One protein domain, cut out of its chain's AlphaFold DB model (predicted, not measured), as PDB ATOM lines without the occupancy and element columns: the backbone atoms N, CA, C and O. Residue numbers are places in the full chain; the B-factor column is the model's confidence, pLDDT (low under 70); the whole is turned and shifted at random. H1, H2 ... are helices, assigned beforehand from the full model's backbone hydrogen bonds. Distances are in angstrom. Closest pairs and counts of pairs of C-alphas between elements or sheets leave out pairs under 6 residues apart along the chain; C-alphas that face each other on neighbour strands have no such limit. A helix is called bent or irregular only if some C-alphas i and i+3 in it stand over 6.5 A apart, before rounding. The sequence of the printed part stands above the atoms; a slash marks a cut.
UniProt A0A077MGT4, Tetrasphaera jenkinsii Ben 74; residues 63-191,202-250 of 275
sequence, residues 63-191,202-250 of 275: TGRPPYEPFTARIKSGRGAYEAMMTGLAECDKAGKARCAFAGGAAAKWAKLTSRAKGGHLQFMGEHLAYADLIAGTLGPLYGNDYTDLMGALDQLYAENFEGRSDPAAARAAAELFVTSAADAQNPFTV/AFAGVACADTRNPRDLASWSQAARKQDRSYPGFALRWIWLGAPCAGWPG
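AT A GLANCE: This is residues 63 to 191 and 202 to 250 of the 275 residues of a protein of Tetrasphaera jenkinsii Ben 74 (UniProt A0A077MGT4). Two groups of helices meet near their ends: H3, H4, H5 and H6 cluster along one side of the long H2, while H10 is the core of the other group, with H9 folded alongside it and H1 and H8 packed on it. The groups join where residues 77 to 82 of H2, and also H4, meet the beginning of H10; residues 183 to 189 stick out. The printed part has 178 residues, with ten named helices, H1 to H10 in order, and no named strand: all helix. It is compact, with a radius of gyration of the C-alphas of 17.4 A and spans of 52 by 36 by 28 A.

HOW THE PARTS SIT: H1, residues 71 to 74, touches H10, residues 234 to 247; the closest C-alphas, of Thr 72 and Ile 239, are 5.8 A apart. H2, residues 77 to 95, touches H10 with residues 77 to 82 alone, closest at C-alphas 78 and 235, 3.7 A, at a shallow tilt of 20 degrees, opposite ways. H3, residues 106 to 118, and H4, residues 131 to 144, form a helical hairpin at a steep tilt of 41 degrees; the closest C-alphas, 117 and 131, are 4.7 A apart. H4 touches H10, about perpendicular at 85 degrees, with C-alphas 135 and 234 closest at 6.5 A; H10 uses residues 234 to 237 alone. H5, residues 147 to 163, touches H6, residues 168 to 177, at a steep tilt of 57 degrees, opposite ways, with C-alphas 153 and 174 closest at 4.5 A. H7, residues 181 to 184, is close to but not clearly touching H4: the closest C-alphas, 133 and 181, are 6.3 A apart. H8, residues 202 to 210, touches residues 242 to 245 of H10 alone, closest at C-alphas 208 and 245, 4.8 A. H9, residues 217 to 228, forms a helical hairpin with H10 at a shallow tilt of 15 degrees; C-alphas 224 and 236 are closest at 5.0 A. In H2, H3, H5, H8 and H9 every O i to N i+4 pair is within hydrogen-bond range; H4 has 9 of 10, H6 4 of 6 and H10 6 of 10, and H1 and H7 are too short for such a pair.

IN THESE COORDINATES: H1 begins at C-alpha 71, (36.602, 40.157, -13.551). H2 is 26.5 A long, H5 22.3 A and H4 20.6 A. H10 is 22.7 A long and irregular, with C-alphas 241 and 244 7.4 A apart; it ends at C-alpha 247, (44.340, 29.285, -18.575).

THE WHOLE: The two C-alphas farthest apart, of Ala 98 and Gly 250, are 53.9 A apart. Residues 192 to 201 are not printed; C-alphas 191 and 202 stand 12.9 A apart across the cut. The link from H3 to H4 is long, with 12 residues. pLDDT is under 70 at residues 64 to 67, 179 to 191 and 250.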
ATOM      1  N   THR A  63      32.572  38.477  -4.916       77.31
ATOM      2  CA  THR A  63      31.777  38.212  -3.706       77.31
ATOM      3  C   THR A  63      31.369  36.739  -3.552       77.31
ATOM      4  O   THR A  63      30.781  36.382  -2.534       77.31
ATOM      5  N   GLY A  64      31.706  35.867  -4.514       66.56
ATOM      6  CA  GLY A  64      31.404  34.427  -4.510       66.56
ATOM      7  C   GLY A  64      32.658  33.549  -4.613       66.56
ATOM      8  O   GLY A  64      33.671  33.969  -5.172       66.56
ATOM      9  N   ARG A  65      32.611  32.327  -4.058       64.81
ATOM     10  CA  ARG A  65      33.711  31.349  -4.128       64.81
ATOM     11  C   ARG A  65      33.234  29.998  -4.680       64.81
ATOM     12  O   ARG A  65      32.309  29.441  -4.093       64.81
ATOM     13  N   PRO A  66      33.928  29.427  -5.688       63.44
ATOM     14  CA  PRO A  66      34.860  30.101  -6.609       63.44
ATOM     15  C   PRO A  66      34.158  31.229  -7.401       63.44
ATOM     16  O   PRO A  66      32.930  31.262  -7.443       63.44
ATOM     17  N   PRO A  67      34.892  32.189  -7.993       68.25
ATOM     18  CA  PRO A  67      34.265  33.245  -8.781       68.25
ATOM     19  C   PRO A  67      33.666  32.650 -10.057       68.25
ATOM     20  O   PRO A  67      34.386  32.118 -10.897       68.25
ATOM     21  N   TYR A  68      32.346  32.756 -10.195       77.38
ATOM     22  CA  TYR A  68      31.599  32.257 -11.356       77.38
ATOM     23  C   TYR A  68      31.529  33.265 -12.511       77.38
ATOM     24  O   TYR A  68      31.085  32.923 -13.602       77.38
ATOM     25  N   GLU A  69      31.967  34.508 -12.285       88.75
ATOM     26  CA  GLU A  69      31.944  35.573 -13.287       88.75
ATOM     27  C   GLU A  69      33.357  36.141 -13.530       88.75
ATOM     28  O   GLU A  69      34.089  36.411 -12.567       88.75
ATOM     29  N   PRO A  70      33.740  36.364 -14.802       92.94
ATOM     30  CA  PRO A  70      34.957  37.082 -15.175       92.94
ATOM     31  C   PRO A  70      35.111  38.447 -14.494       92.94
ATOM     32  O   PRO A  70      34.129  39.151 -14.262       92.94
ATOM     33  N   PHE A  71      36.343  38.875 -14.218       93.31
ATOM     34  CA  PHE A  71      36.602  40.157 -13.551       93.31
ATOM     35  C   PHE A  71      36.049  41.364 -14.321       93.31
ATOM     36  O   PHE A  71      35.488  42.261 -13.700       93.31
ATOM     37  N   THR A  72      36.110  41.366 -15.656       93.56
ATOM     38  CA  THR A  72      35.557  42.451 -16.489       93.56
ATOM     39  C   THR A  72      34.035  42.559 -16.377       93.56
ATOM     40  O   THR A  72      33.478  43.658 -16.403       93.56
ATOM     41  N   ALA A  73      33.360  41.426 -16.161       94.12
ATOM     42  CA  ALA A  73      31.941  41.380 -15.836       94.12
ATOM     43  C   ALA A  73      31.673  41.951 -14.432       94.12
ATOM     44  O   ALA A  73      30.757  42.763 -14.274       94.12
ATOM     45  N   ARG A  74      32.497  41.585 -13.436       94.12
ATOM     46  CA  ARG A  74      32.387  42.045 -12.037       94.12
ATOM     47  C   ARG A  74      32.592  43.554 -11.889       94.12
ATOM     48  O   ARG A  74      31.814  44.201 -11.190       94.12
ATOM     49  N   ILE A  75      33.587  44.124 -12.573       94.56
ATOM     50  CA  ILE A  75      33.862  45.575 -12.579       94.56
ATOM     51  C   ILE A  75      32.966  46.353 -13.555       94.56
ATOM     52  O   ILE A  75      33.093  47.567 -13.669       94.56
ATOM     53  N   LYS A  76      32.026  45.673 -14.230       95.44
ATOM     54  CA  LYS A  76      30.986  46.274 -15.079       95.44
ATOM     55  C   LYS A  76      31.524  47.032 -16.303       95.44
ATOM     56  O   LYS A  76      30.862  47.954 -16.777       95.44
ATOM     57  N   SER A  77      32.658  46.618 -16.875       94.00
ATOM     58  CA  SER A  77      33.255  47.296 -18.041       94.00
ATOM     59  C   SER A  77      32.302  47.362 -19.242       94.00
ATOM     60  O   SER A  77      32.161  48.408 -19.871       94.00
ATOM     61  N   GLY A  78      31.583  46.267 -19.521       94.75
ATOM     62  CA  GLY A  78      30.587  46.216 -20.598       94.75
ATOM     63  C   GLY A  78      29.428  47.194 -20.404       94.75
ATOM     64  O   GLY A  78      29.017  47.857 -21.352       94.75
ATOM     65  N   ARG A  79      28.945  47.320 -19.162       96.25
ATOM     66  CA  ARG A  79      27.896  48.275 -18.798       96.25
ATOM     67  C   ARG A  79      28.366  49.709 -19.010       96.25
ATOM     68  O   ARG A  79      27.665  50.462 -19.671       96.25
ATOM     69  N   GLY A  80      29.538  50.058 -18.475       95.25
ATOM     70  CA  GLY A  80      30.078  51.414 -18.574       95.25
ATOM     71  C   GLY A  80      30.266  51.850 -20.026       95.25
ATOM     72  O   GLY A  80      29.815  52.925 -20.400       95.25
ATOM     73  N   ALA A  81      30.834  50.982 -20.869       95.31
ATOM     74  CA  ALA A  81      31.000  51.267 -22.294       95.31
ATOM     75  C   ALA A  81      29.657  51.440 -23.027       95.31
ATOM     76  O   ALA A  81      29.503  52.361 -23.826       95.31
ATOM     77  N   TYR A  82      28.666  50.591 -22.735       97.56
ATOM     78  CA  TYR A  82      27.338  50.717 -23.336       97.56
ATOM     79  C   TYR A  82      26.616  51.994 -22.885       97.56
ATOM     80  O   TYR A  82      26.068  52.712 -23.717       97.56
ATOM     81  N   GLU A  83      26.627  52.303 -21.588       97.12
ATOM     82  CA  GLU A  83      26.024  53.528 -21.049       97.12
ATOM     83  C   GLU A  83      26.711  54.780 -21.615       97.12
ATOM     84  O   GLU A  83      26.017  55.717 -22.010       97.12
ATOM     85  N   ALA A  84      28.044  54.774 -21.737       96.31
ATOM     86  CA  ALA A  84      28.811  55.846 -22.369       96.31
ATOM     87  C   ALA A  84      28.414  56.039 -23.838       96.31
ATOM     88  O   ALA A  84      28.106  57.156 -24.247       96.31
ATOM     89  N   MET A  85      28.324  54.949 -24.608       97.31
ATOM     90  CA  MET A  85      27.869  54.995 -25.997       97.31
ATOM     91  C   MET A  85      26.467  55.596 -26.109       97.31
ATOM     92  O   MET A  85      26.255  56.575 -26.820       97.31
ATOM     93  N   MET A  86      25.498  55.044 -25.376       97.88
ATOM     94  CA  MET A  86      24.108  55.497 -25.461       97.88
ATOM     95  C   MET A  86      23.940  56.949 -24.994       97.88
ATOM     96  O   MET A  86      23.155  57.689 -25.587       97.88
ATOM     97  N   THR A  87      24.704  57.373 -23.984       97.19
ATOM     98  CA  THR A  87      24.731  58.771 -23.532       97.19
ATOM     99  C   THR A  87      25.345  59.675 -24.597       97.19
ATOM    100  O   THR A  87      24.745  60.688 -24.939       97.19
ATOM    101  N   GLY A  88      26.476  59.288 -25.193       97.06
ATOM    102  CA  GLY A  88      27.125  60.044 -26.266       97.06
ATOM    103  C   GLY A  88      26.214  60.265 -27.476       97.06
ATOM    104  O   GLY A  88      26.159  61.369 -28.009       97.06
ATOM    105  N   LEU A  89      25.433  59.253 -27.871       98.50
ATOM    106  CA  LEU A  89      24.439  59.393 -28.943       98.50
ATOM    107  C   LEU A  89      23.320  60.376 -28.566       98.50
ATOM    108  O   LEU A  89      22.922  61.200 -29.388       98.50
ATOM    109  N   ALA A  90      22.821  60.313 -27.329       98.50
ATOM    110  CA  ALA A  90      21.793  61.234 -26.853       98.50
ATOM    111  C   ALA A  90      22.305  62.684 -26.785       98.50
ATOM    112  O   ALA A  90      21.597  63.606 -27.188       98.50
ATOM    113  N   GLU A  91      23.537  62.894 -26.314       97.81
ATOM    114  CA  GLU A  91      24.168  64.217 -26.283       97.81
ATOM    115  C   GLU A  91      24.474  64.744 -27.691       97.81
ATOM    116  O   GLU A  91      24.271  65.928 -27.957       97.81
ATOM    117  N   CYS A  92      24.864  63.874 -28.626       98.31
ATOM    118  CA  CYS A  92      25.015  64.226 -30.036       98.31
ATOM    119  C   CYS A  92      23.703  64.767 -30.633       98.31
ATOM    120  O   CYS A  92      23.694  65.829 -31.259       98.31
ATOM    121  N   ASP A  93      22.577  64.087 -30.389       98.50
ATOM    122  CA  ASP A  93      21.260  64.548 -30.844       98.50
ATOM    123  C   ASP A  93      20.858  65.884 -30.197       98.50
ATOM    124  O   ASP A  93      20.367  66.772 -30.895       98.50
ATOM    125  N   LYS A  94      21.114  66.069 -28.892       98.38
ATOM    126  CA  LYS A  94      20.869  67.345 -28.193       98.38
ATOM    127  C   LYS A  94      21.715  68.491 -28.749       98.38
ATOM    128  O   LYS A  94      21.226  69.614 -28.852       98.38
ATOM    129  N   ALA A  95      22.974  68.224 -29.094       97.62
ATOM    130  CA  ALA A  95      23.879  69.213 -29.671       97.62
ATOM    131  C   ALA A  95      23.454  69.632 -31.091       97.62
ATOM    132  O   ALA A  95      23.715  70.764 -31.509       97.62
ATOM    133  N   GLY A  96      22.776  68.736 -31.813       97.75
ATOM    134  CA  GLY A  96      22.250  68.965 -33.152       97.75
ATOM    135  C   GLY A  96      23.310  68.883 -34.253       97.75
ATOM    136  O   GLY A  96      24.517  68.901 -34.008       97.75
ATOM    137  N   LYS A  97      22.846  68.831 -35.509       95.62
ATOM    138  CA  LYS A  97      23.692  68.554 -36.689       95.62
ATOM    139  C   LYS A  97      24.811  69.576 -36.923       95.62
ATOM    140  O   LYS A  97      25.820  69.253 -37.532       95.62
ATOM    141  N   ALA A  98      24.648  70.799 -36.418       95.25
ATOM    142  CA  ALA A  98      25.672  71.838 -36.501       95.25
ATOM    143  C   ALA A  98      26.894  71.564 -35.603       95.25
ATOM    144  O   ALA A  98      27.954  72.132 -35.841       95.25
ATOM    145  N   ARG A  99      26.746  70.738 -34.557       95.69
ATOM    146  CA  ARG A  99      27.804  70.438 -33.575       95.69
ATOM    147  C   ARG A  99      28.174  68.961 -33.505       95.69
ATOM    148  O   ARG A  99      29.253  68.644 -33.027       95.69
ATOM    149  N   CYS A 100      27.302  68.072 -33.969       97.44
ATOM    150  CA  CYS A 100      27.573  66.647 -34.048       97.44
ATOM    151  C   CYS A 100      27.095  66.091 -35.392       97.44
ATOM    152  O   CYS A 100      25.899  66.133 -35.687       97.44
ATOM    153  N   ALA A 101      28.013  65.538 -36.190       95.81
ATOM    154  CA  ALA A 101      27.708  65.022 -37.527       95.81
ATOM    155  C   ALA A 101      26.622  63.932 -37.495       95.81
ATOM    156  O   ALA A 101      25.684  63.958 -38.292       95.81
ATOM    157  N   PHE A 102      26.686  63.042 -36.500       98.00
ATOM    158  CA  PHE A 102      25.785  61.898 -36.395       98.00
ATOM    159  C   PHE A 102      24.369  62.230 -35.904       98.00
ATOM    160  O   PHE A 102      23.493  61.357 -35.925       98.00
ATOM    161  N   ALA A 103      24.109  63.480 -35.510       98.31
ATOM    162  CA  ALA A 103      22.828  63.910 -34.957       98.31
ATOM    163  C   ALA A 103      21.649  63.699 -35.930       98.31
ATOM    164  O   ALA A 103      21.805  63.573 -37.152       98.31
ATOM    165  N   GLY A 104      20.438  63.687 -35.378       97.50
ATOM    166  CA  GLY A 104      19.197  63.410 -36.101       97.50
ATOM    167  C   GLY A 104      18.772  61.950 -35.965       97.50
ATOM    168  O   GLY A 104      18.582  61.261 -36.968       97.50
ATOM    169  N   GLY A 105      18.649  61.474 -34.726       98.31
ATOM    170  CA  GLY A 105      18.258  60.102 -34.407       98.31
ATOM    171  C   GLY A 105      19.461  59.172 -34.279       98.31
ATOM    172  O   GLY A 105      19.417  58.042 -34.772       98.31
ATOM    173  N   ALA A 106      20.529  59.636 -33.627       98.62
ATOM    174  CA  ALA A 106      21.793  58.923 -33.466       98.62
ATOM    175  C   ALA A 106      21.601  57.499 -32.905       98.62
ATOM    176  O   ALA A 106      22.166  56.538 -33.429       98.62
ATOM    177  N   ALA A 107      20.719  57.320 -31.914       98.44
ATOM    178  CA  ALA A 107      20.391  55.999 -31.366       98.44
ATOM    179  C   ALA A 107      19.763  55.049 -32.407       98.44
ATOM    180  O   ALA A 107      20.113  53.868 -32.475       98.44
ATOM    181  N   ALA A 108      18.866  55.557 -33.255       98.69
ATOM    182  CA  ALA A 108      18.234  54.767 -34.309       98.69
ATOM    183  C   ALA A 108      19.223  54.435 -35.439       98.69
ATOM    184  O   ALA A 108      19.225  53.313 -35.951       98.69
ATOM    185  N   LYS A 109      20.098  55.379 -35.804       98.69
ATOM    186  CA  LYS A 109      21.179  55.141 -36.771       98.69
ATOM    187  C   LYS A 109      22.159  54.077 -36.262       98.69
ATOM    188  O   LYS A 109      22.476  53.146 -36.997       98.69
ATOM    189  N   TRP A 110      22.560  54.145 -34.990       98.44
ATOM    190  CA  TRP A 110      23.395  53.125 -34.344       98.44
ATOM    191  C   TRP A 110      22.744  51.735 -34.354       98.44
ATOM    192  O   TRP A 110      23.390  50.736 -34.686       98.44
ATOM    193  N   ALA A 111      21.442  51.649 -34.066       98.44
ATOM    194  CA  ALA A 111      20.703  50.389 -34.146       98.44
ATOM    195  C   ALA A 111      20.715  49.798 -35.571       98.44
ATOM    196  O   ALA A 111      20.902  48.593 -35.740       98.44
ATOM    197  N   LYS A 112      20.589  50.638 -36.608       98.62
ATOM    198  CA  LYS A 112      20.694  50.201 -38.010       98.62
ATOM    199  C   LYS A 112      22.095  49.693 -38.353       98.62
ATOM    200  O   LYS A 112      22.208  48.618 -38.940       98.62
ATOM    201  N   LEU A 113      23.144  50.423 -37.964       98.38
ATOM    202  CA  LEU A 113      24.540  50.018 -38.183       98.38
ATOM    203  C   LEU A 113      24.834  48.664 -37.535       98.38
ATOM    204  O   LEU A 113      25.273  47.730 -38.204       98.38
ATOM    205  N   THR A 114      24.514  48.524 -36.249       97.94
ATOM    206  CA  THR A 114      24.749  47.277 -35.506       97.94
ATOM    207  C   THR A 114      23.913  46.112 -36.032       97.94
ATOM    208  O   THR A 114      24.423  44.995 -36.118       97.94
ATOM    209  N   SER A 115      22.662  46.339 -36.445       98.31
ATOM    210  CA  SER A 115      21.836  45.306 -37.083       98.31
ATOM    211  C   SER A 115      22.420  44.856 -38.422       98.31
ATOM    212  O   SER A 115      22.466  43.659 -38.702       98.31
ATOM    213  N   ARG A 116      22.893  45.798 -39.247       98.19
ATOM    214  CA  ARG A 116      23.512  45.498 -40.545       98.19
ATOM    215  C   ARG A 116      24.831  44.737 -40.381       98.19
ATOM    216  O   ARG A 116      25.077  43.788 -41.121       98.19
ATOM    217  N   ALA A 117      25.625  45.092 -39.371       96.81
ATOM    218  CA  ALA A 117      26.860  44.393 -39.021       96.81
ATOM    219  C   ALA A 117      26.600  42.960 -38.540       96.81
ATOM    220  O   ALA A 117      27.286  42.033 -38.957       96.81
ATOM    221  N   LYS A 118      25.572  42.752 -37.705       96.19
ATOM    222  CA  LYS A 118      25.147  41.408 -37.272       96.19
ATOM    223  C   LYS A 118      24.665  40.540 -38.434       96.19
ATOM    224  O   LYS A 118      24.836  39.329 -38.383       96.19
ATOM    225  N   GLY A 119      24.085  41.155 -39.465       97.31
ATOM    226  CA  GLY A 119      23.710  40.478 -40.708       97.31
ATOM    227  C   GLY A 119      24.877  40.189 -41.657       97.31
ATOM    228  O   GLY A 119      24.662  39.541 -42.670       97.31
ATOM    229  N   GLY A 120      26.096  40.660 -41.367       95.81
ATOM    230  CA  GLY A 120      27.248  40.482 -42.258       95.81
ATOM    231  C   GLY A 120      27.189  41.342 -43.528       95.81
ATOM    232  O   GLY A 120      27.698  40.959 -44.579       95.81
ATOM    233  N   HIS A 121      26.497  42.483 -43.468       96.56
ATOM    234  CA  HIS A 121      26.252  43.342 -44.634       96.56
ATOM    235  C   HIS A 121      26.798  44.762 -44.472       96.56
ATOM    236  O   HIS A 121      26.606  45.594 -45.363       96.56
ATOM    237  N   LEU A 122      27.419  45.066 -43.330       96.00
ATOM    238  CA  LEU A 122      28.012  46.374 -43.091       96.00
ATOM    239  C   LEU A 122      29.307  46.479 -43.893       96.00
ATOM    240  O   LEU A 122      30.161  45.601 -43.811       96.00
ATOM    241  N   GLN A 123      29.415  47.541 -44.680       92.19
ATOM    242  CA  GLN A 123      30.584  47.833 -45.499       92.19
ATOM    243  C   GLN A 123      31.295  49.067 -44.948       92.19
ATOM    244  O   GLN A 123      30.645  49.953 -44.397       92.19
ATOM    245  N   PHE A 124      32.604  49.141 -45.109       89.81
ATOM    246  CA  PHE A 124      33.394  50.331 -44.840       89.81
ATOM    247  C   PHE A 124      34.540  50.378 -45.845       89.81
ATOM    248  O   PHE A 124      35.269  49.399 -45.986       89.81
ATOM    249  N   MET A 125      34.656  51.476 -46.593       86.00
ATOM    250  CA  MET A 125      35.672  51.620 -47.651       86.00
ATOM    251  C   MET A 125      35.673  50.478 -48.690       86.00
ATOM    252  O   MET A 125      36.705  50.122 -49.250       86.00
ATOM    253  N   GLY A 126      34.499  49.900 -48.964       83.88
ATOM    254  CA  GLY A 126      34.343  48.788 -49.909       83.88
ATOM    255  C   GLY A 126      34.685  47.403 -49.347       83.88
ATOM    256  O   GLY A 126      34.555  46.422 -50.077       83.88
ATOM    257  N   GLU A 127      35.067  47.305 -48.071       86.69
ATOM    258  CA  GLU A 127      35.306  46.039 -47.380       86.69
ATOM    259  C   GLU A 127      34.231  45.737 -46.334       86.69
ATOM    260  O   GLU A 127      33.589  46.629 -45.779       86.69
ATOM    261  N   HIS A 128      34.047  44.454 -46.024       90.56
ATOM    262  CA  HIS A 128      33.106  44.029 -44.996       90.56
ATOM    263  C   HIS A 128      33.629  44.366 -43.591       90.56
ATOM    264  O   HIS A 128      34.657  43.840 -43.163       90.56
ATOM    265  N   LEU A 129      32.863  45.159 -42.837       90.56
ATOM    266  CA  LEU A 129      33.152  45.490 -41.442       90.56
ATOM    267  C   LEU A 129      32.361  44.569 -40.504       90.56
ATOM    268  O   LEU A 129      31.135  44.674 -40.384       90.56
ATOM    269  N   ALA A 130      33.056  43.666 -39.806       91.81
ATOM    270  CA  ALA A 130      32.406  42.728 -38.898       91.81
ATOM    271  C   ALA A 130      31.813  43.434 -37.666       91.81
ATOM    272  O   ALA A 130      32.313  44.452 -37.192       91.81
ATOM    273  N   TYR A 131      30.771  42.840 -37.071       93.62
ATOM    274  CA  TYR A 131      30.165  43.377 -35.845       93.62
ATOM    275  C   TYR A 131      31.173  43.535 -34.698       93.62
ATOM    276  O   TYR A 131      31.120  44.522 -33.969       93.62
ATOM    277  N   ALA A 132      32.105  42.589 -34.549       88.88
ATOM    278  CA  ALA A 132      33.146  42.672 -33.529       88.88
ATOM    279  C   ALA A 132      34.083  43.872 -33.751       88.88
ATOM    280  O   ALA A 132      34.428  44.542 -32.779       88.88
ATOM    281  N   ASP A 133      34.422  44.174 -35.007       89.00
ATOM    282  CA  ASP A 133      35.297  45.289 -35.379       89.00
ATOM    283  C   ASP A 133      34.589  46.635 -35.195       89.00
ATOM    284  O   ASP A 133      35.162  47.547 -34.606       89.00
ATOM    285  N   LEU A 134      33.309  46.742 -35.580       94.00
ATOM    286  CA  LEU A 134      32.491  47.930 -35.297       94.00
ATOM    287  C   LEU A 134      32.481  48.242 -33.794       94.00
ATOM    288  O   LEU A 134      32.674  49.385 -33.385       94.00
ATOM    289  N   ILE A 135      32.258  47.224 -32.962       93.44
ATOM    290  CA  ILE A 135      32.242  47.381 -31.505       93.44
ATOM    291  C   ILE A 135      33.633  47.730 -30.967       93.44
ATOM    292  O   ILE A 135      33.740  48.601 -30.105       93.44
ATOM    293  N   ALA A 136      34.692  47.078 -31.451       86.38
ATOM    294  CA  ALA A 136      36.061  47.341 -31.015       86.38
ATOM    295  C   ALA A 136      36.517  48.762 -31.377       86.38
ATOM    296  O   ALA A 136      36.981  49.483 -30.493       86.38
ATOM    297  N   GLY A 137      36.300  49.186 -32.625       87.00
ATOM    298  CA  GLY A 137      36.624  50.533 -33.091       87.00
ATOM    299  C   GLY A 137      35.744  51.618 -32.474       87.00
ATOM    300  O   GLY A 137      36.177  52.751 -32.337       87.00
ATOM    301  N   THR A 138      34.541  51.278 -31.997       93.00
ATOM    302  CA  THR A 138      33.732  52.197 -31.176       93.00
ATOM    303  C   THR A 138      34.266  52.294 -29.741       93.00
ATOM    304  O   THR A 138      34.258  53.366 -29.142       93.00
ATOM    305  N   LEU A 139      34.733  51.185 -29.156       89.94
ATOM    306  CA  LEU A 139      35.183  51.149 -27.763       89.94
ATOM    307  C   LEU A 139      36.440  52.000 -27.516       89.94
ATOM    308  O   LEU A 139      36.545  52.600 -26.449       89.94
ATOM    309  N   GLY A 140      37.372  52.056 -28.472       84.56
ATOM    310  CA  GLY A 140      38.605  52.847 -28.355       84.56
ATOM    311  C   GLY A 140      38.344  54.339 -28.092       84.56
ATOM    312  O   GLY A 140      38.720  54.830 -27.026       84.56
ATOM    313  N   PRO A 141      37.636  55.047 -28.992       88.38
ATOM    314  CA  PRO A 141      37.254  56.449 -28.814       88.38
ATOM    315  C   PRO A 141      36.435  56.704 -27.549       88.38
ATOM    316  O   PRO A 141      36.690  57.674 -26.841       88.38
ATOM    317  N   LEU A 142      35.510  55.801 -27.194       90.38
ATOM    318  CA  LEU A 142      34.766  55.910 -25.932       90.38
ATOM    319  C   LEU A 142      35.699  55.892 -24.715       90.38
ATOM    320  O   LEU A 142      35.470  56.626 -23.758       90.38
ATOM    321  N   TYR A 143      36.750  55.070 -24.748       84.38
ATOM    322  CA  TYR A 143      37.746  55.001 -23.680       84.38
ATOM    323  C   TYR A 143      38.670  56.232 -23.659       84.38
ATOM    324  O   TYR A 143      39.079  56.672 -22.587       84.38
ATOM    325  N   GLY A 144      38.976  56.803 -24.830       83.50
ATOM    326  CA  GLY A 144      39.775  58.024 -24.996       83.50
ATOM    327  C   GLY A 144      39.007  59.337 -24.801       83.50
ATOM    328  O   GLY A 144      39.621  60.399 -24.816       83.50
ATOM    329  N   ASN A 145      37.689  59.275 -24.584       85.94
ATOM    330  CA  ASN A 145      36.764  60.418 -24.579       85.94
ATOM    331  C   ASN A 145      36.699  61.189 -25.909       85.94
ATOM    332  O   ASN A 145      36.358  62.373 -25.928       85.94
ATOM    333  N   ASP A 146      36.980  60.521 -27.024       89.19
ATOM    334  CA  ASP A 146      36.976  61.116 -28.357       89.19
ATOM    335  C   ASP A 146      35.616  60.941 -29.048       89.19
ATOM    336  O   ASP A 146      35.406  60.112 -29.935       89.19
ATOM    337  N   TYR A 147      34.630  61.699 -28.568       91.44
ATOM    338  CA  TYR A 147      33.266  61.623 -29.094       91.44
ATOM    339  C   TYR A 147      33.115  62.332 -30.439       91.44
ATOM    340  O   TYR A 147      32.267  61.934 -31.231       91.44
ATOM    341  N   THR A 148      33.899  63.374 -30.711       91.12
ATOM    342  CA  THR A 148      33.766  64.134 -31.959       91.12
ATOM    343  C   THR A 148      34.170  63.274 -33.147       91.12
ATOM    344  O   THR A 148      33.374  63.125 -34.080       91.12
ATOM    345  N   ASP A 149      35.339  62.635 -33.072       90.50
ATOM    346  CA  ASP A 149      35.842  61.816 -34.171       90.50
ATOM    347  C   ASP A 149      35.019  60.533 -34.300       90.50
ATOM    348  O   ASP A 149      34.649  60.146 -35.411       90.50
ATOM    349  N   LEU A 150      34.589  59.944 -33.174       94.06
ATOM    350  CA  LEU A 150      33.658  58.814 -33.183       94.06
ATOM    351  C   LEU A 150      32.357  59.145 -33.925       94.06
ATOM    352  O   LEU A 150      31.913  58.372 -34.772       94.06
ATOM    353  N   MET A 151      31.721  60.278 -33.620       96.56
ATOM    354  CA  MET A 151      30.454  60.643 -34.259       96.56
ATOM    355  C   MET A 151      30.648  60.991 -35.740       96.56
ATOM    356  O   MET A 151      29.781  60.673 -36.550       96.56
ATOM    357  N   GLY A 152      31.785  61.584 -36.116       95.31
ATOM    358  CA  GLY A 152      32.153  61.765 -37.523       95.31
ATOM    359  C   GLY A 152      32.295  60.430 -38.259       95.31
ATOM    360  O   GLY A 152      31.707  60.236 -39.323       95.31
ATOM    361  N   ALA A 153      32.997  59.473 -37.656       94.56
ATOM    362  CA  ALA A 153      33.217  58.155 -38.236       94.56
ATOM    363  C   ALA A 153      31.922  57.334 -38.356       94.56
ATOM    364  O   ALA A 153      31.693  56.677 -39.373       94.56
ATOM    365  N   LEU A 154      31.032  57.410 -37.361       97.06
ATOM    366  CA  LEU A 154      29.712  56.778 -37.420       97.06
ATOM    367  C   LEU A 154      28.807  57.409 -38.487       97.06
ATOM    368  O   LEU A 154      28.042  56.685 -39.126       97.06
ATOM    369  N   ASP A 155      28.891  58.727 -38.701       97.19
ATOM    370  CA  ASP A 155      28.147  59.401 -39.771       97.19
ATOM    371  C   ASP A 155      28.629  58.972 -41.152       97.19
ATOM    372  O   ASP A 155      27.807  58.580 -41.980       97.19
ATOM    373  N   GLN A 156      29.944  58.930 -41.370       95.25
ATOM    374  CA  GLN A 156      30.522  58.425 -42.613       95.25
ATOM    375  C   GLN A 156      30.108  56.969 -42.874       95.25
ATOM    376  O   GLN A 156      29.632  56.637 -43.959       95.25
ATOM    377  N   LEU A 157      30.214  56.101 -41.865       96.06
ATOM    378  CA  LEU A 157      29.808  54.701 -41.979       96.06
ATOM    379  C   LEU A 157      28.308  54.564 -42.301       96.06
ATOM    380  O   LEU A 157      27.905  53.712 -43.096       96.06
ATOM    381  N   TYR A 158      27.463  55.407 -41.703       97.81
ATOM    382  CA  TYR A 158      26.033  55.434 -41.998       97.81
ATOM    383  C   TYR A 158      25.750  55.929 -43.420       97.81
ATOM    384  O   TYR A 158      24.944  55.320 -44.128       97.81
ATOM    385  N   ALA A 159      26.436  56.983 -43.856       96.12
ATOM    386  CA  ALA A 159      26.316  57.550 -45.191       96.12
ATOM    387  C   ALA A 159      26.658  56.516 -46.281       96.12
ATOM    388  O   ALA A 159      25.879  56.341 -47.223       96.12
ATOM    389  N   GLU A 160      27.744  55.755 -46.101       94.44
ATOM    390  CA  GLU A 160      28.163  54.713 -47.047       94.44
ATOM    391  C   GLU A 160      27.125  53.592 -47.175       94.44
ATOM    392  O   GLU A 160      26.861  53.097 -48.270       94.44
ATOM    393  N   ASN A 161      26.501  53.200 -46.062       97.06
ATOM    394  CA  ASN A 161      25.641  52.016 -46.018       97.06
ATOM    395  C   ASN A 161      24.158  52.289 -46.271       97.06
ATOM    396  O   ASN A 161      23.429  51.366 -46.643       97.06
ATOM    397  N   PHE A 162      23.692  53.512 -46.018       97.75
ATOM    398  CA  PHE A 162      22.265  53.841 -46.059       97.75
ATOM    399  C   PHE A 162      21.925  55.022 -46.964       97.75
ATOM    400  O   PHE A 162      20.750  55.201 -47.280       97.75
ATOM    401  N   GLU A 163      22.913  55.807 -47.395       95.62
ATOM    402  CA  GLU A 163      22.686  57.007 -48.209       95.62
ATOM    403  C   GLU A 163      23.444  56.984 -49.542       95.62
ATOM    404  O   GLU A 163      23.219  57.851 -50.382       95.62
ATOM    405  N   GLY A 164      24.329  56.003 -49.757       91.12
ATOM    406  CA  GLY A 164      25.145  55.909 -50.971       91.12
ATOM    407  C   GLY A 164      26.132  57.069 -51.122       91.12
ATOM    408  O   GLY A 164      26.533  57.389 -52.239       91.12
ATOM    409  N   ARG A 165      26.501  57.722 -50.013       90.69
ATOM    410  CA  ARG A 165      27.468  58.825 -49.984       90.69
ATOM    411  C   ARG A 165      28.742  58.362 -49.290       90.69
ATOM    412  O   ARG A 165      28.664  57.752 -48.232       90.69
ATOM    413  N   SER A 166      29.896  58.714 -49.841       89.25
ATOM    414  CA  SER A 166      31.187  58.546 -49.175       89.25
ATOM    415  C   SER A 166      32.022  59.803 -49.391       89.25
ATOM    416  O   SER A 166      32.195  60.228 -50.535       89.25
ATOM    417  N   ASP A 167      32.506  60.415 -48.310       91.81
ATOM    418  CA  ASP A 167      33.543  61.443 -48.379       91.81
ATOM    419  C   ASP A 167      34.928  60.797 -48.160       91.81
ATOM    420  O   ASP A 167      35.151  60.195 -47.106       91.81
ATOM    421  N   PRO A 168      35.875  60.896 -49.115       89.81
ATOM    422  CA  PRO A 168      37.176  60.241 -48.989       89.81
ATOM    423  C   PRO A 168      38.014  60.698 -47.787       89.81
ATOM    424  O   PRO A 168      38.782  59.904 -47.241       89.81
ATOM    425  N   ALA A 169      37.898  61.964 -47.373       88.81
ATOM    426  CA  ALA A 169      38.648  62.485 -46.234       88.81
ATOM    427  C   ALA A 169      38.052  61.977 -44.914       88.81
ATOM    428  O   ALA A 169      38.793  61.503 -44.053       88.81
ATOM    429  N   ALA A 170      36.722  61.992 -44.788       89.00
ATOM    430  CA  ALA A 170      36.029  61.435 -43.629       89.00
ATOM    431  C   ALA A 170      36.214  59.913 -43.523       89.00
ATOM    432  O   ALA A 170      36.431  59.401 -42.428       89.00
ATOM    433  N   ALA A 171      36.195  59.190 -44.649       88.25
ATOM    434  CA  ALA A 171      36.479  57.755 -44.688       88.25
ATOM    435  C   ALA A 171      37.891  57.448 -44.180       88.25
ATOM    436  O   ALA A 171      38.074  56.555 -43.357       88.25
ATOM    437  N   ARG A 172      38.891  58.230 -44.604       86.44
ATOM    438  CA  ARG A 172      40.271  58.065 -44.135       86.44
ATOM    439  C   ARG A 172      40.416  58.346 -42.638       86.44
ATOM    440  O   ARG A 172      41.089  57.576 -41.965       86.44
ATOM    441  N   ALA A 173      39.780  59.398 -42.124       84.94
ATOM    442  CA  ALA A 173      39.781  59.687 -40.688       84.94
ATOM    443  C   ALA A 173      39.094  58.563 -39.886       84.94
ATOM    444  O   ALA A 173      39.625  58.087 -38.888       84.94
ATOM    445  N   ALA A 174      37.955  58.061 -40.370       86.25
ATOM    446  CA  ALA A 174      37.246  56.941 -39.754       86.25
ATOM    447  C   ALA A 174      38.059  55.632 -39.763       86.25
ATOM    448  O   ALA A 174      37.917  54.813 -38.853       86.25
ATOM    449  N   ALA A 175      38.928  55.431 -40.759       83.19
ATOM    450  CA  ALA A 175      39.759  54.233 -40.870       83.19
ATOM    451  C   ALA A 175      40.802  54.121 -39.750       83.19
ATOM    452  O   ALA A 175      41.169  53.009 -39.376       83.19
ATOM    453  N   GLU A 176      41.237  55.245 -39.172       74.69
ATOM    454  CA  GLU A 176      42.124  55.243 -38.002       74.69
ATOM    455  C   GLU A 176      41.414  54.720 -36.741       74.69
ATOM    456  O   GLU A 176      42.064  54.189 -35.841       74.69
ATOM    457  N   LEU A 177      40.077  54.806 -36.689       74.50
ATOM    458  CA  LEU A 177      39.265  54.335 -35.562       74.50
ATOM    459  C   LEU A 177      38.816  52.878 -35.721       74.50
ATOM    460  O   LEU A 177      38.795  52.118 -34.752       74.50
ATOM    461  N   PHE A 178      38.457  52.472 -36.939       71.94
ATOM    462  CA  PHE A 178      37.993  51.119 -37.249       71.94
ATOM    463  C   PHE A 178      39.122  50.248 -37.803       71.94
ATOM    464  O   PHE A 178      39.001  49.681 -38.891       71.94
ATOM    465  N   VAL A 179      40.211  50.106 -37.038       62.56
ATOM    466  CA  VAL A 179      41.224  49.084 -37.334       62.56
ATOM    467  C   VAL A 179      40.524  47.727 -37.331       62.56
ATOM    468  O   VAL A 179      39.952  47.300 -36.326       62.56
ATOM    469  N   THR A 180      40.502  47.068 -38.485       61.06
ATOM    470  CA  THR A 180      39.842  45.771 -38.622       61.06
ATOM    471  C   THR A 180      40.664  44.704 -37.909       61.06
ATOM    472  O   THR A 180      41.894  44.759 -37.894       61.06
ATOM    473  N   SER A 181      40.015  43.671 -37.371       57.69
ATOM    474  CA  SER A 181      40.716  42.481 -36.866       57.69
ATOM    475  C   SER A 181      41.687  41.880 -37.892       57.69
ATOM    476  O   SER A 181      42.698  41.296 -37.508       57.69
ATOM    477  N   ALA A 182      41.430  42.063 -39.192       56.34
ATOM    478  CA  ALA A 182      42.334  41.679 -40.272       56.34
ATOM    479  C   ALA A 182      43.612  42.539 -40.340       56.34
ATOM    480  O   ALA A 182      44.685  41.994 -40.602       56.34
ATOM    481  N   ALA A 183      43.516  43.848 -40.087       58.66
ATOM    482  CA  ALA A 183      44.667  44.744 -39.972       58.66
ATOM    483  C   ALA A 183      45.452  44.485 -38.673       58.66
ATOM    484  O   ALA A 183      46.681  44.413 -38.692       58.66
ATOM    485  N   ASP A 184      44.749  44.239 -37.564       56.62
ATOM    486  CA  ASP A 184      45.357  43.874 -36.282       56.62
ATOM    487  C   ASP A 184      46.076  42.520 -36.338       56.62
ATOM    488  O   ASP A 184      47.167  42.393 -35.791       56.62
ATOM    489  N   ALA A 185      45.531  41.509 -37.023       51.84
ATOM    490  CA  ALA A 185      46.175  40.198 -37.179       51.84
ATOM    491  C   ALA A 185      47.492  40.252 -37.975       51.84
ATOM    492  O   ALA A 185      48.305  39.331 -37.898       51.84
ATOM    493  N   GLN A 186      47.703  41.323 -38.741       52.25
ATOM    494  CA  GLN A 186      48.941  41.586 -39.478       52.25
ATOM    495  C   GLN A 186      49.920  42.459 -38.677       52.25
ATOM    496  O   GLN A 186      51.064  42.651 -39.093       52.25
ATOM    497  N   ASN A 187      49.495  42.977 -37.521       47.31
ATOM    498  CA  ASN A 187      50.320  43.796 -36.651       47.31
ATOM    499  C   ASN A 187      51.324  42.906 -35.886       47.31
ATOM    500  O   ASN A 187      50.905  41.960 -35.215       47.31
ATOM    501  N   PRO A 188      52.637  43.213 -35.905       42.09
ATOM    502  CA  PRO A 188      53.657  42.430 -35.197       42.09
ATOM    503  C   PRO A 188      53.493  42.395 -33.664       42.09
ATOM    504  O   PRO A 188      54.276  41.723 -32.988       42.09
ATOM    505  N   PHE A 189      52.507  43.109 -33.108       40.94
ATOM    506  CA  PHE A 189      52.248  43.223 -31.674       40.94
ATOM    507  C   PHE A 189      50.945  42.563 -31.184       40.94
ATOM    508  O   PHE A 189      50.676  42.619 -29.983       40.94
ATOM    509  N   THR A 190      50.140  41.927 -32.045       43.97
ATOM    510  CA  THR A 190      48.963  41.149 -31.600       43.97
ATOM    511  C   THR A 190      49.298  39.660 -31.441       43.97
ATOM    512  O   THR A 190      50.398  39.234 -31.782       43.97
ATOM    513  N   VAL A 191      48.390  38.915 -30.785       46.97
ATOM    514  CA  VAL A 191      48.498  37.529 -30.263       46.97
ATOM    515  C   VAL A 191      49.710  36.739 -30.790       46.97
ATOM    516  O   VAL A 191      49.825  36.554 -31.999       46.97
ATOM    517  N   ALA A 202      51.448  43.179 -20.646       73.50
ATOM    518  CA  ALA A 202      51.423  43.644 -19.266       73.50
ATOM    519  C   ALA A 202      50.004  43.622 -18.676       73.50
ATOM    520  O   ALA A 202      49.853  43.412 -17.471       73.50
ATOM    521  N   PHE A 203      48.977  43.786 -19.520       81.25
ATOM    522  CA  PHE A 203      47.584  43.726 -19.100       81.25
ATOM    523  C   PHE A 203      47.220  42.318 -18.632       81.25
ATOM    524  O   PHE A 203      46.814  42.166 -17.481       81.25
ATOM    525  N   ALA A 204      47.420  41.284 -19.458       81.25
ATOM    526  CA  ALA A 204      47.139  39.904 -19.055       81.25
ATOM    527  C   ALA A 204      48.008  39.479 -17.860       81.25
ATOM    528  O   ALA A 204      47.506  38.853 -16.928       81.25
ATOM    529  N   GLY A 205      49.281  39.893 -17.839       81.75
ATOM    530  CA  GLY A 205      50.197  39.632 -16.730       81.75
ATOM    531  C   GLY A 205      49.643  40.063 -15.372       81.75
ATOM    532  O   GLY A 205      49.599  39.256 -14.445       81.75
ATOM    533  N   VAL A 206      49.193  41.314 -15.273       86.62
ATOM    534  CA  VAL A 206      48.651  41.890 -14.035       86.62
ATOM    535  C   VAL A 206      47.226  41.421 -13.775       86.62
ATOM    536  O   VAL A 206      46.935  40.915 -12.692       86.62
ATOM    537  N   ALA A 207      46.336  41.550 -14.763       88.31
ATOM    538  CA  ALA A 207      44.927  41.223 -14.597       88.31
ATOM    539  C   ALA A 207      44.749  39.758 -14.191       88.31
ATOM    540  O   ALA A 207      44.015  39.466 -13.250       88.31
ATOM    541  N   CYS A 208      45.454  38.823 -14.824       88.69
ATOM    542  CA  CYS A 208      45.303  37.411 -14.489       88.69
ATOM    543  C   CYS A 208      46.008  37.025 -13.180       88.69
ATOM    544  O   CYS A 208      45.530  36.125 -12.492       88.69
ATOM    545  N   ALA A 209      47.094  37.709 -12.797       88.38
ATOM    546  CA  ALA A 209      47.750  37.485 -11.507       88.38
ATOM    547  C   ALA A 209      46.927  38.022 -10.321       88.38
ATOM    548  O   ALA A 209      46.906  37.411  -9.252       88.38
ATOM    549  N   ASP A 210      46.235  39.149 -10.501       89.88
ATOM    550  CA  ASP A 210      45.477  39.797  -9.429       89.88
ATOM    551  C   ASP A 210      44.066  39.236  -9.254       89.88
ATOM    552  O   ASP A 210      43.484  39.318  -8.163       89.88
ATOM    553  N   THR A 211      43.478  38.721 -10.334       90.31
ATOM    554  CA  THR A 211      42.054  38.400 -10.377       90.31
ATOM    555  C   THR A 211      41.807  36.895 -10.373       90.31
ATOM    556  O   THR A 211      42.414  36.114 -11.099       90.31
ATOM    557  N   ARG A 212      40.859  36.456  -9.542       89.69
ATOM    558  CA  ARG A 212      40.351  35.085  -9.563       89.69
ATOM    559  C   ARG A 212      39.215  35.008 -10.579       89.69
ATOM    560  O   ARG A 212      38.226  35.724 -10.450       89.69
ATOM    561  N   ASN A 213      39.333  34.121 -11.561       90.50
ATOM    562  CA  ASN A 213      38.345  33.953 -12.629       90.50
ATOM    563  C   ASN A 213      37.948  32.481 -12.811       90.50
ATOM    564  O   ASN A 213      38.677  31.598 -12.339       90.50
ATOM    565  N   PRO A 214      36.833  32.203 -13.516       90.69
ATOM    566  CA  PRO A 214      36.535  30.858 -13.994       90.69
ATOM    567  C   PRO A 214      37.683  30.306 -14.846       90.69
ATOM    568  O   PRO A 214      38.248  31.030 -15.669       90.69
ATOM    569  N   ARG A 215      38.019  29.025 -14.660       87.75
ATOM    570  CA  ARG A 215      39.090  28.353 -15.421       87.75
ATOM    571  C   ARG A 215      38.609  27.729 -16.728       87.75
ATOM    572  O   ARG A 215      39.412  27.450 -17.608       87.75
ATOM    573  N   ASP A 216      37.311  27.498 -16.861       89.06
ATOM    574  CA  ASP A 216      36.702  26.916 -18.051       89.06
ATOM    575  C   ASP A 216      36.117  28.003 -18.958       89.06
ATOM    576  O   ASP A 216      35.418  28.906 -18.504       89.06
ATOM    577  N   LEU A 217      36.342  27.891 -20.269       90.69
ATOM    578  CA  LEU A 217      35.814  28.846 -21.253       90.69
ATOM    579  C   LEU A 217      34.277  28.834 -21.349       90.69
ATOM    580  O   LEU A 217      33.686  29.803 -21.831       90.69
ATOM    581  N   ALA A 218      33.610  27.774 -20.877       92.25
ATOM    582  CA  ALA A 218      32.152  27.695 -20.872       92.25
ATOM    583  C   ALA A 218      31.537  28.767 -19.956       92.25
ATOM    584  O   ALA A 218      30.610  29.465 -20.372       92.25
ATOM    585  N   SER A 219      32.111  28.977 -18.770       92.25
ATOM    586  CA  SER A 219      31.718  30.040 -17.840       92.25
ATOM    587  C   SER A 219      31.917  31.438 -18.436       92.25
ATOM    588  O   SER A 219      31.048  32.301 -18.300       92.25
ATOM    589  N   TRP A 220      33.010  31.664 -19.172       92.81
ATOM    590  CA  TRP A 220      33.242  32.927 -19.890       92.81
ATOM    591  C   TRP A 220      32.194  33.157 -20.982       92.81
ATOM    592  O   TRP A 220      31.616  34.240 -21.066       92.81
ATOM    593  N   SER A 221      31.886  32.126 -21.774       93.31
ATOM    594  CA  SER A 221      30.841  32.185 -22.801       93.31
ATOM    595  C   SER A 221      29.457  32.458 -22.199       93.31
ATOM    596  O   SER A 221      28.692  33.272 -22.724       93.31
ATOM    597  N   GLN A 222      29.132  31.822 -21.070       93.44
ATOM    598  CA  GLN A 222      27.875  32.041 -20.359       93.44
ATOM    599  C   GLN A 222      27.776  33.473 -19.821       93.44
ATOM    600  O   GLN A 222      26.745  34.124 -20.017       93.44
ATOM    601  N   ALA A 223      28.838  33.978 -19.190       92.81
ATOM    602  CA  ALA A 223      28.903  35.353 -18.706       92.81
ATOM    603  C   ALA A 223      28.773  36.363 -19.855       92.81
ATOM    604  O   ALA A 223      27.991  37.309 -19.741       92.81
ATOM    605  N   ALA A 224      29.458  36.117 -20.980       92.69
ATOM    606  CA  ALA A 224      29.364  36.937 -22.185       92.69
ATOM    607  C   ALA A 224      27.918  37.018 -22.673       92.69
ATOM    608  O   ALA A 224      27.347  38.101 -22.708       92.69
ATOM    609  N   ARG A 225      27.274  35.875 -22.935       93.69
ATOM    610  CA  ARG A 225      25.867  35.831 -23.376       93.69
ATOM    611  C   ARG A 225      24.917  36.484 -22.375       93.69
ATOM    612  O   ARG A 225      23.937  37.103 -22.774       93.69
ATOM    613  N   LYS A 226      25.174  36.328 -21.072       94.00
ATOM    614  CA  LYS A 226      24.340  36.912 -20.019       94.00
ATOM    615  C   LYS A 226      24.387  38.434 -20.051       94.00
ATOM    616  O   LYS A 226      23.322  39.046 -20.047       94.00
ATOM    617  N   GLN A 227      25.582  39.019 -20.071       94.62
ATOM    618  CA  GLN A 227      25.743  40.473 -20.052       94.62
ATOM    619  C   GLN A 227      25.429  41.121 -21.402       94.62
ATOM    620  O   GLN A 227      24.861  42.209 -21.427       94.62
ATOM    621  N   ASP A 228      25.723  40.446 -22.514       94.81
ATOM    622  CA  ASP A 228      25.489  40.972 -23.863       94.81
ATOM    623  C   ASP A 228      24.002  41.222 -24.158       94.81
ATOM    624  O   ASP A 228      23.662  42.122 -24.916       94.81
ATOM    625  N   ARG A 229      23.087  40.507 -23.483       95.25
ATOM    626  CA  ARG A 229      21.642  40.802 -23.546       95.25
ATOM    627  C   ARG A 229      21.289  42.211 -23.067       95.25
ATOM    628  O   ARG A 229      20.316  42.777 -23.548       95.25
ATOM    629  N   SER A 230      22.040  42.745 -22.106       95.88
ATOM    630  CA  SER A 230      21.821  44.083 -21.545       95.88
ATOM    631  C   SER A 230      22.759  45.126 -22.144       95.88
ATOM    632  O   SER A 230      22.381  46.289 -22.235       95.88
ATOM    633  N   TYR A 231      23.958  44.715 -22.566       97.06
ATOM    634  CA  TYR A 231      25.009  45.597 -23.075       97.06
ATOM    635  C   TYR A 231      25.606  45.039 -24.382       97.06
ATOM    636  O   TYR A 231      26.760  44.590 -24.383       97.06
ATOM    637  N   PRO A 232      24.824  45.015 -25.484       95.38
ATOM    638  CA  PRO A 232      25.184  44.303 -26.707       95.38
ATOM    639  C   PRO A 232      26.509  44.767 -27.311       95.38
ATOM    640  O   PRO A 232      26.752  45.964 -27.475       95.38
ATOM    641  N   GLY A 233      27.349  43.806 -27.677       92.00
ATOM    642  CA  GLY A 233      28.682  43.999 -28.230       92.00
ATOM    643  C   GLY A 233      29.724  44.316 -27.161       92.00
ATOM    644  O   GLY A 233      30.726  43.609 -27.036       92.00
ATOM    645  N   PHE A 234      29.505  45.369 -26.371       94.50
ATOM    646  CA  PHE A 234      30.509  45.877 -25.431       94.50
ATOM    647  C   PHE A 234      30.816  44.904 -24.290       94.50
ATOM    648  O   PHE A 234      31.984  44.725 -23.938       94.50
ATOM    649  N   ALA A 235      29.805  44.232 -23.727       93.00
ATOM    650  CA  ALA A 235      30.051  43.204 -22.717       93.00
ATOM    651  C   ALA A 235      30.851  42.030 -23.285       93.00
ATOM    652  O   ALA A 235      31.816  41.586 -22.661       93.00
ATOM    653  N   LEU A 236      30.494  41.566 -24.485       91.50
ATOM    654  CA  LEU A 236      31.213  40.498 -25.168       91.50
ATOM    655  C   LEU A 236      32.684  40.876 -25.394       91.50
ATOM    656  O   LEU A 236      33.567  40.086 -25.057       91.50
ATOM    657  N   ARG A 237      32.964  42.096 -25.874       90.38
ATOM    658  CA  ARG A 237      34.335  42.587 -26.103       90.38
ATOM    659  C   ARG A 237      35.186  42.562 -24.833       90.38
ATOM    660  O   ARG A 237      36.302  42.043 -24.865       90.38
ATOM    661  N   TRP A 238      34.666  43.096 -23.726       91.25
ATOM    662  CA  TRP A 238      35.381  43.144 -22.446       91.25
ATOM    663  C   TRP A 238      35.567  41.767 -21.809       91.25
ATOM    664  O   TRP A 238      36.603  41.496 -21.204       91.25
ATOM    665  N   ILE A 239      34.584  40.878 -21.933       92.94
ATOM    666  CA  ILE A 239      34.690  39.523 -21.384       92.94
ATOM    667  C   ILE A 239      35.742  38.722 -22.150       92.94
ATOM    668  O   ILE A 239      36.613  38.128 -21.523       92.94
ATOM    669  N   TRP A 240      35.744  38.769 -23.483       90.50
ATOM    670  CA  TRP A 240      36.756  38.051 -24.263       90.50
ATOM    671  C   TRP A 240      38.160  38.645 -24.148       90.50
ATOM    672  O   TRP A 240      39.124  37.889 -24.215       90.50
ATOM    673  N   LEU A 241      38.295  39.950 -23.881       86.12
ATOM    674  CA  LEU A 241      39.594  40.556 -23.566       86.12
ATOM    675  C   LEU A 241      40.236  39.937 -22.309       86.12
ATOM    676  O   LEU A 241      41.450  39.791 -22.250       86.12
ATOM    677  N   GLY A 242      39.432  39.550 -21.314       87.81
ATOM    678  CA  GLY A 242      39.924  38.911 -20.091       87.81
ATOM    679  C   GLY A 242      40.112  37.392 -20.195       87.81
ATOM    680  O   GLY A 242      40.741  36.804 -19.317       87.81
ATOM    681  N   ALA A 243      39.587  36.746 -21.241       89.88
ATOM    682  CA  ALA A 243      39.545  35.286 -21.366       89.88
ATOM    683  C   ALA A 243      40.905  34.563 -21.283       89.88
ATOM    684  O   ALA A 243      40.909  33.425 -20.800       89.88
ATOM    685  N   PRO A 244      42.060  35.172 -21.644       87.38
ATOM    686  CA  PRO A 244      43.368  34.571 -21.372       87.38
ATOM    687  C   PRO A 244      43.576  34.168 -19.902       87.38
ATOM    688  O   PRO A 244      44.292  33.208 -19.622       87.38
ATOM    689  N   CYS A 245      42.890  34.821 -18.955       87.31
ATOM    690  CA  CYS A 245      42.972  34.485 -17.536       87.31
ATOM    691  C   CYS A 245      42.388  33.111 -17.173       87.31
ATOM    692  O   CYS A 245      42.681  32.606 -16.090       87.31
ATOM    693  N   ALA A 246      41.593  32.481 -18.047       88.62
ATOM    694  CA  ALA A 246      41.053  31.139 -17.813       88.62
ATOM    695  C   ALA A 246      42.164  30.080 -17.686       88.62
ATOM    696  O   ALA A 246      42.097  29.195 -16.833       88.62
ATOM    697  N   GLY A 247      43.204  30.205 -18.517       82.75
ATOM    698  CA  GLY A 247      44.340  29.285 -18.575       82.75
ATOM    699  C   GLY A 247      45.608  29.802 -17.895       82.75
ATOM    700  O   GLY A 247      46.660  29.190 -18.062       82.75
ATOM    701  N   TRP A 248      45.544  30.926 -17.171       83.75
ATOM    702  CA  TRP A 248      46.746  31.581 -16.658       83.75
ATOM    703  C   TRP A 248      47.464  30.720 -15.599       83.75
ATOM    704  O   TRP A 248      46.854  30.358 -14.582       83.75
ATOM    705  N   PRO A 249      48.749  30.372 -15.806       70.50
ATOM    706  CA  PRO A 249      49.509  29.565 -14.865       70.50
ATOM    707  C   PRO A 249      49.920  30.423 -13.663       70.50
ATOM    708  O   PRO A 249      50.685  31.373 -13.793       70.50
ATOM    709  N   GLY A 250      49.427  30.072 -12.477       59.28
ATOM    710  CA  GLY A 250      49.778  30.752 -11.229       59.28
ATOM    711  C   GLY A 250      48.653  31.636 -10.706       59.28
ATOM    712  O   GLY A 250      48.448  32.759 -11.151       59.28
TER     713      GLY A 250